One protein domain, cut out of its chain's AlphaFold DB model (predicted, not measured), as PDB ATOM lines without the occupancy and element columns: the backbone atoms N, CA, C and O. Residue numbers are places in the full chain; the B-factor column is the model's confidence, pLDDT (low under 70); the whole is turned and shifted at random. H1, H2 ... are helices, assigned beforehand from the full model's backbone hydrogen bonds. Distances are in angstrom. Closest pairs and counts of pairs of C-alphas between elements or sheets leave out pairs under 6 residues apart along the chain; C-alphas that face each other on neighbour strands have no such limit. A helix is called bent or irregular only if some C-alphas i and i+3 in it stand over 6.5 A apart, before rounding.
ATOM      1  N   SER A  15     -27.088  -3.245  20.936       90.75
ATOM      2  CA  SER A  15     -28.391  -3.893  20.862       90.75
ATOM      3  C   SER A  15     -28.956  -4.127  22.264       90.75
ATOM      4  O   SER A  15     -28.231  -4.233  23.261       90.75
ATOM      5  N   LEU A  16     -30.282  -4.222  22.370       91.88
ATOM      6  CA  LEU A  16     -30.961  -4.529  23.630       91.88
ATOM      7  C   LEU A  16     -30.481  -5.858  24.233       91.88
ATOM      8  O   LEU A  16     -30.347  -5.961  25.456       91.88
ATOM      9  N   SER A  17     -30.175  -6.852  23.394       91.69
ATOM     10  CA  SER A  17     -29.634  -8.145  23.827       91.69
ATOM     11  C   SER A  17     -28.241  -7.993  24.447       91.69
ATOM     12  O   SER A  17     -28.005  -8.486  25.551       91.69
ATOM     13  N   GLU A  18     -27.354  -7.234  23.806       92.38
ATOM     14  CA  GLU A  18     -25.994  -6.953  24.285       92.38
ATOM     15  C   GLU A  18     -26.011  -6.164  25.597       92.38
ATOM     16  O   GLU A  18     -25.294  -6.493  26.544       92.38
ATOM     17  N   LYS A  19     -26.888  -5.158  25.706       92.88
ATOM     18  CA  LYS A  19     -27.099  -4.409  26.954       92.88
ATOM     19  C   LYS A  19     -27.569  -5.327  28.082       92.88
ATOM     20  O   LYS A  19     -27.047  -5.255  29.197       92.88
ATOM     21  N   ARG A  20     -28.536  -6.211  27.811       94.62
ATOM     22  CA  ARG A  20     -29.056  -7.173  28.797       94.62
ATOM     23  C   ARG A  20     -27.972  -8.155  29.238       94.62
ATOM     24  O   ARG A  20     -27.826  -8.400  30.438       94.62
ATOM     25  N   PHE A  21     -27.188  -8.658  28.291       94.75
ATOM     26  CA  PHE A  21     -26.037  -9.511  28.554       94.75
ATOM     27  C   PHE A  21     -25.003  -8.805  29.443       94.75
ATOM     28  O   PHE A  21     -24.667  -9.321  30.509       94.75
ATOM     29  N   ASN A  22     -24.586  -7.585  29.094       94.50
ATOM     30  CA  ASN A  22     -23.632  -6.796  29.881       94.50
ATOM     31  C   ASN A  22     -24.135  -6.494  31.298       94.50
ATOM     32  O   ASN A  22     -23.346  -6.498  32.247       94.50
ATOM     33  N   ARG A  23     -25.444  -6.261  31.469       94.19
ATOM     34  CA  ARG A  23     -26.062  -6.063  32.788       94.19
ATOM     35  C   ARG A  23     -25.992  -7.334  33.634       94.19
ATOM     36  O   ARG A  23     -25.646  -7.256  34.810       94.19
ATOM     37  N   LYS A  24     -26.291  -8.504  33.054       93.94
ATOM     38  CA  LYS A  24     -26.153  -9.800  33.743       93.94
ATOM     39  C   LYS A  24     -24.691 -10.072  34.106       93.94
ATOM     40  O   LYS A  24     -24.411 -10.406  35.252       93.94
ATOM     41  N   HIS A  25     -23.774  -9.850  33.165       94.25
ATOM     42  CA  HIS A  25     -22.333 -10.000  33.372       94.25
ATOM     43  C   HIS A  25     -21.822  -9.106  34.506       94.25
ATOM     44  O   HIS A  25     -21.176  -9.593  35.429       94.25
ATOM     45  N   SER A  26     -22.196  -7.824  34.508       93.62
ATOM     46  CA  SER A  26     -21.764  -6.875  35.540       93.62
ATOM     47  C   SER A  26     -22.273  -7.236  36.935       93.62
ATOM     48  O   SER A  26     -21.517  -7.103  37.889       93.62
ATOM     49  N   ARG A  27     -23.505  -7.749  37.077       93.88
ATOM     50  CA  ARG A  27     -24.007  -8.227  38.382       93.88
ATOM     51  C   ARG A  27     -23.153  -9.361  38.944       93.88
ATOM     52  O   ARG A  27     -22.798  -9.335  40.117       93.88
ATOM     53  N   ILE A  28     -22.810 -10.331  38.096       93.62
ATOM     54  CA  ILE A  28     -21.945 -11.453  38.479       93.62
ATOM     55  C   ILE A  28     -20.551 -10.933  38.842       93.62
ATOM     56  O   ILE A  28     -19.996 -11.320  39.865       93.62
ATOM     57  N   ARG A  29     -20.004 -10.007  38.043       94.25
ATOM     58  CA  ARG A  29     -18.689  -9.410  38.289       94.25
ATOM     59  C   ARG A  29     -18.627  -8.688  39.635       94.25
ATOM     60  O   ARG A  29     -17.710  -8.953  40.396       94.25
ATOM     61  N   ILE A  30     -19.613  -7.847  39.949       93.75
ATOM     62  CA  ILE A  30     -19.690  -7.109  41.220       93.75
ATOM     63  C   ILE A  30     -19.692  -8.076  42.411       93.75
ATOM     64  O   ILE A  30     -18.946  -7.882  43.368       93.75
ATOM     65  N   LEU A  31     -20.478  -9.156  42.338       92.69
ATOM     66  CA  LEU A  31     -20.492 -10.187  43.377       92.69
ATOM     67  C   LEU A  31     -19.100 -10.810  43.566       92.69
ATOM     68  O   LEU A  31     -18.606 -10.883  44.691       92.69
ATOM     69  N   ILE A  32     -18.453 -11.217  42.471       93.00
ATOM     70  CA  ILE A  32     -17.112 -11.818  42.500       93.00
ATOM     71  C   ILE A  32     -16.080 -10.821  43.044       93.00
ATOM     72  O   ILE A  32     -15.289 -11.178  43.909       93.00
ATOM     73  N   GLU A  33     -16.101  -9.566  42.594       93.88
ATOM     74  CA  GLU A  33     -15.207  -8.503  43.064       93.88
ATOM     75  C   GLU A  33     -15.363  -8.264  44.573       93.88
ATOM     76  O   GLU A  33     -14.362  -8.138  45.282       93.88
ATOM     77  N   HIS A  34     -16.592  -8.278  45.097       91.12
ATOM     78  CA  HIS A  34     -16.834  -8.190  46.537       91.12
ATOM     79  C   HIS A  34     -16.270  -9.389  47.303       91.12
ATOM     80  O   HIS A  34     -15.672  -9.197  48.365       91.12
ATOM     81  N   VAL A  35     -16.423 -10.611  46.783       89.44
ATOM     82  CA  VAL A  35     -15.837 -11.812  47.399       89.44
ATOM     83  C   VAL A  35     -14.310 -11.731  47.377       89.44
ATOM     84  O   VAL A  35     -13.682 -11.880  48.423       89.44
ATOM     85  N   LEU A  36     -13.706 -11.400  46.234       90.44
ATOM     86  CA  LEU A  36     -12.254 -11.250  46.096       90.44
ATOM     87  C   LEU A  36     -11.702 -10.155  47.013       90.44
ATOM     88  O   LEU A  36     -10.667 -10.347  47.645       90.44
ATOM     89  N   SER A  37     -12.392  -9.020  47.133       90.75
ATOM     90  CA  SER A  37     -12.024  -7.952  48.068       90.75
ATOM     91  C   SER A  37     -12.017  -8.451  49.519       90.75
ATOM     92  O   SER A  37     -11.066  -8.194  50.260       90.75
ATOM     93  N   ARG A  38     -13.029  -9.235  49.921       88.12
ATOM     94  CA  ARG A  38     -13.091  -9.844  51.261       88.12
ATOM     95  C   ARG A  38     -11.986 -10.873  51.476       88.12
ATOM     96  O   ARG A  38     -11.361 -10.837  52.528       88.12
ATOM     97  N   MET A  39     -11.705 -11.727  50.493       89.31
ATOM     98  CA  MET A  39     -10.593 -12.686  50.555       89.31
ATOM     99  C   MET A  39      -9.241 -11.977  50.680       89.31
ATOM    100  O   MET A  39      -8.399 -12.391  51.470       89.31
ATOM    101  N   LYS A  40      -9.052 -10.858  49.966       88.94
ATOM    102  CA  LYS A  40      -7.838 -10.038  50.070       88.94
ATOM    103  C   LYS A  40      -7.688  -9.369  51.437       88.94
ATOM    104  O   LYS A  40      -6.573  -9.240  51.933       88.94
ATOM    105  N   LYS A  41      -8.791  -8.938  52.055       88.56
ATOM    106  CA  LYS A  41      -8.778  -8.353  53.403       88.56
ATOM    107  C   LYS A  41      -8.558  -9.417  54.484       88.56
ATOM    108  O   LYS A  41      -7.811  -9.189  55.429       88.56
ATOM    109  N   TYR A  42      -9.197 -10.573  54.340       89.56
ATOM    110  CA  TYR A  42      -9.146 -11.679  55.290       89.56
ATOM    111  C   TYR A  42      -8.366 -12.851  54.695       89.56
ATOM    112  O   TYR A  42      -8.930 -13.879  54.322       89.56
ATOM    113  N   GLN A  43      -7.041 -12.698  54.655       88.44
ATOM    114  CA  GLN A  43      -6.118 -13.670  54.056       88.44
ATOM    115  C   GLN A  43      -6.180 -15.065  54.699       88.44
ATOM    116  O   GLN A  43      -5.730 -16.023  54.086       88.44
ATOM    117  N   ILE A  44      -6.793 -15.212  55.880       86.81
ATOM    118  CA  ILE A  44      -7.035 -16.515  56.527       86.81
ATOM    119  C   ILE A  44      -7.809 -17.503  55.634       86.81
ATOM    120  O   ILE A  44      -7.702 -18.707  55.829       86.81
ATOM    121  N   LEU A  45      -8.595 -16.992  54.678       79.44
ATOM    122  CA  LEU A  45      -9.359 -17.779  53.704       79.44
ATOM    123  C   LEU A  45      -8.632 -17.977  52.368       79.44
ATOM    124  O   LEU A  45      -9.076 -18.778  51.551       79.44
ATOM    125  N   ALA A  46      -7.578 -17.204  52.109       86.19
ATOM    126  CA  ALA A  46      -6.890 -17.167  50.820       86.19
ATOM    127  C   ALA A  46      -5.484 -17.781  50.871       86.19
ATOM    128  O   ALA A  46      -4.977 -18.221  49.845       86.19
ATOM    129  N   GLN A  47      -4.850 -17.786  52.043       87.88
ATOM    130  CA  GLN A  47      -3.471 -18.212  52.260       87.88
ATOM    131  C   GLN A  47      -3.409 -19.400  53.217       87.88
ATOM    132  O   GLN A  47      -4.331 -19.643  53.999       87.88
ATOM    133  N   VAL A  48      -2.277 -20.104  53.196       88.12
ATOM    134  CA  VAL A  48      -1.972 -21.133  54.194       88.12
ATOM    135  C   VAL A  48      -1.852 -20.476  55.570       88.12
ATOM    136  O   VAL A  48      -1.144 -19.484  55.754       88.12
ATOM    137  N   TYR A  49      -2.563 -21.021  56.555       88.44
ATOM    138  CA  TYR A  49      -2.526 -20.503  57.914       88.44
ATOM    139  C   TYR A  49      -1.282 -21.010  58.654       88.44
ATOM    140  O   TYR A  49      -1.257 -22.132  59.147       88.44
ATOM    141  N   CYS A  50      -0.256 -20.165  58.758       86.69
ATOM    142  CA  CYS A  50       1.026 -20.527  59.382       86.69
ATOM    143  C   CYS A  50       1.102 -20.267  60.902       86.69
ATOM    144  O   CYS A  50       2.190 -20.255  61.468       86.69
ATOM    145  N   HIS A  51      -0.019 -20.000  61.576       87.75
ATOM    146  CA  HIS A  51      -0.056 -19.731  63.023       87.75
ATOM    147  C   HIS A  51      -0.591 -20.944  63.804       87.75
ATOM    148  O   HIS A  51      -0.964 -21.961  63.222       87.75
ATOM    149  N   LYS A  52      -0.649 -20.840  65.141       90.38
ATOM    150  CA  LYS A  52      -1.162 -21.903  66.019       90.38
ATOM    151  C   LYS A  52      -2.561 -22.349  65.584       90.38
ATOM    152  O   LYS A  52      -3.515 -21.583  65.688       90.38
ATOM    153  N   MET A  53      -2.694 -23.609  65.167       88.38
ATOM    154  CA  MET A  53      -3.958 -24.174  64.668       88.38
ATOM    155  C   MET A  53      -5.109 -24.076  65.679       88.38
ATOM    156  O   MET A  53      -6.258 -23.892  65.288       88.38
ATOM    157  N   ILE A  54      -4.796 -24.102  66.977       92.88
ATOM    158  CA  ILE A  54      -5.764 -23.932  68.073       92.88
ATOM    159  C   ILE A  54      -6.517 -22.591  67.951       92.88
ATOM    160  O   ILE A  54      -7.717 -22.518  68.210       92.88
ATOM    161  N   ASP A  55      -5.840 -21.537  67.482       90.31
ATOM    162  CA  ASP A  55      -6.420 -20.199  67.335       90.31
ATOM    163  C   ASP A  55      -7.160 -19.996  66.006       90.31
ATOM    164  O   ASP A  55      -7.899 -19.014  65.868       90.31
ATOM    165  N   TYR A  56      -6.990 -20.898  65.028       90.88
ATOM    166  CA  TYR A  56      -7.569 -20.762  63.687       90.88
ATOM    167  C   TYR A  56      -9.084 -20.578  63.755       90.88
ATOM    168  O   TYR A  56      -9.620 -19.574  63.284       90.88
ATOM    169  N   ASN A  57      -9.765 -21.504  64.434       92.38
ATOM    170  CA  ASN A  57     -11.220 -21.493  64.563       92.38
ATOM    171  C   ASN A  57     -11.722 -20.229  65.268       92.38
ATOM    172  O   ASN A  57     -12.736 -19.660  64.866       92.38
ATOM    173  N   ARG A  58     -11.004 -19.752  66.294       93.44
ATOM    174  CA  ARG A  58     -11.364 -18.520  67.009       93.44
ATOM    175  C   ARG A  58     -11.255 -17.302  66.095       93.44
ATOM    176  O   ARG A  58     -12.196 -16.520  65.999       93.44
ATOM    177  N   ARG A  59     -10.132 -17.156  65.384       91.00
ATOM    178  CA  ARG A  59      -9.914 -16.047  64.440       91.00
ATOM    179  C   ARG A  59     -10.913 -16.083  63.286       91.00
ATOM    180  O   ARG A  59     -11.458 -15.042  62.929       91.00
ATOM    181  N   PHE A  60     -11.194 -17.269  62.753       91.75
ATOM    182  CA  PHE A  60     -12.184 -17.469  61.702       91.75
ATOM    183  C   PHE A  60     -13.586 -17.040  62.154       91.75
ATOM    184  O   PHE A  60     -14.225 -16.233  61.480       91.75
ATOM    185  N   ARG A  61     -14.039 -17.501  63.328       94.25
ATOM    186  CA  ARG A  61     -15.343 -17.118  63.896       94.25
ATOM    187  C   ARG A  61     -15.452 -15.615  64.133       94.25
ATOM    188  O   ARG A  61     -16.478 -15.035  63.796       94.25
ATOM    189  N   ASN A  62     -14.396 -14.975  64.634       93.56
ATOM    190  CA  ASN A  62     -14.380 -13.523  64.824       93.56
ATOM    191  C   ASN A  62     -14.553 -12.776  63.492       93.56
ATOM    192  O   ASN A  62     -15.345 -11.842  63.403       93.56
ATOM    193  N   ILE A  63     -13.854 -13.206  62.435       91.19
ATOM    194  CA  ILE A  63     -13.998 -12.619  61.095       91.19
ATOM    195  C   ILE A  63     -15.413 -12.849  60.549       91.19
ATOM    196  O   ILE A  63     -16.021 -11.914  60.030       91.19
ATOM    197  N   ALA A  64     -15.955 -14.061  60.694       91.44
ATOM    198  CA  ALA A  64     -17.315 -14.382  60.271       91.44
ATOM    199  C   ALA A  64     -18.352 -13.509  60.996       91.44
ATOM    200  O   ALA A  64     -19.230 -12.947  60.348       91.44
ATOM    201  N   ALA A  65     -18.205 -13.315  62.309       93.31
ATOM    202  CA  ALA A  65     -19.066 -12.437  63.096       93.31
ATOM    203  C   ALA A  65     -19.018 -10.986  62.593       93.31
ATOM    204  O   ALA A  65     -20.068 -10.387  62.375       93.31
ATOM    205  N   LEU A  66     -17.827 -10.439  62.320       89.69
ATOM    206  CA  LEU A  66     -17.673  -9.083  61.775       89.69
ATOM    207  C   LEU A  66     -18.303  -8.932  60.382       89.69
ATOM    208  O   LEU A  66     -18.940  -7.920  60.088       89.69
ATOM    209  N   VAL A  67     -18.122  -9.925  59.506       88.00
ATOM    210  CA  VAL A  67     -18.716  -9.914  58.161       88.00
ATOM    211  C   VAL A  67     -20.236 -10.019  58.241       88.00
ATOM    212  O   VAL A  67     -20.918  -9.250  57.566       88.00
ATOM    213  N   ASN A  68     -20.762 -10.910  59.082       90.56
ATOM    214  CA  ASN A  68     -22.198 -11.078  59.291       90.56
ATOM    215  C   ASN A  68     -22.824  -9.823  59.895       90.56
ATOM    216  O   ASN A  68     -23.851  -9.375  59.404       90.56
ATOM    217  N   PHE A  69     -22.175  -9.203  60.881       90.44
ATOM    218  CA  PHE A  69     -22.620  -7.938  61.462       90.44
ATOM    219  C   PHE A  69     -22.715  -6.829  60.404       90.44
ATOM    220  O   PHE A  69     -23.731  -6.148  60.303       90.44
ATOM    221  N   ARG A  70     -21.698  -6.698  59.540       86.38
ATOM    222  CA  ARG A  70     -21.710  -5.721  58.438       86.38
ATOM    223  C   ARG A  70     -22.778  -6.013  57.378       86.38
ATOM    224  O   ARG A  70     -23.235  -5.092  56.717       86.38
ATOM    225  N   LEU A  71     -23.121  -7.279  57.155       86.38
ATOM    226  CA  LEU A  71     -24.189  -7.666  56.228       86.38
ATOM    227  C   LEU A  71     -25.583  -7.452  56.831       86.38
ATOM    228  O   LEU A  71     -26.501  -7.093  56.103       86.38
TER     229      LEU A  71
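AT A GLANCE: This is residues 15 to 71 of the 76 residues of the protein "DDE Tnp4 domain-containing protein" of Candidatus Brocadia sp. AMX2 (UniProt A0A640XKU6). One long straight helix, H1, makes an arm, and a shorter helix, H2, folds back beyond its far end after a wide loop, as an open hook with a gap between the two helices. Residues 15 to 35, of which 16 to 35 belong to H1, stick out free and make much of the length. The printed part has 57 residues, with two named helices in the order H1, H2 and no named strand, and its class is all helix. It is extended, with a radius of gyration of the C-alphas of 16.8 A, and the C-alphas span 56 by 24 by 12 A.

IN THESE COORDINATES: H1, the longest helix, holds residues 16 to 41 and measures 37.3 A from C-alpha 16 at (-30.961, -4.529, 23.630) to C-alpha 41 at (-8.778, -8.353, 53.403). H2 holds residues 53 to 71 and measures 27.4 A, ending with C-alpha 71 at (-24.189, -7.666, 56.228).

HOW THE PARTS SIT: H1 and H2 are apart, with no C-alpha of the one within 8 A of the other. A long link of 11 residues joins them. H2 is irregular, but only just: C-alphas 54 and 57 are 6.9 A apart. In H1 every O i to N i+4 pair is within hydrogen-bond range, and in H2 13 of 15 are.

THE WHOLE: The two C-alphas farthest apart, those of Ser 15 and Ile 54, are 56.1 A from each other. Residues 48 to 55 also stand free, and of these 53 to 55 belong to H2. The printed part has no cut. The mean pLDDT of the printed part is 90.8, and no printed residue is under 70.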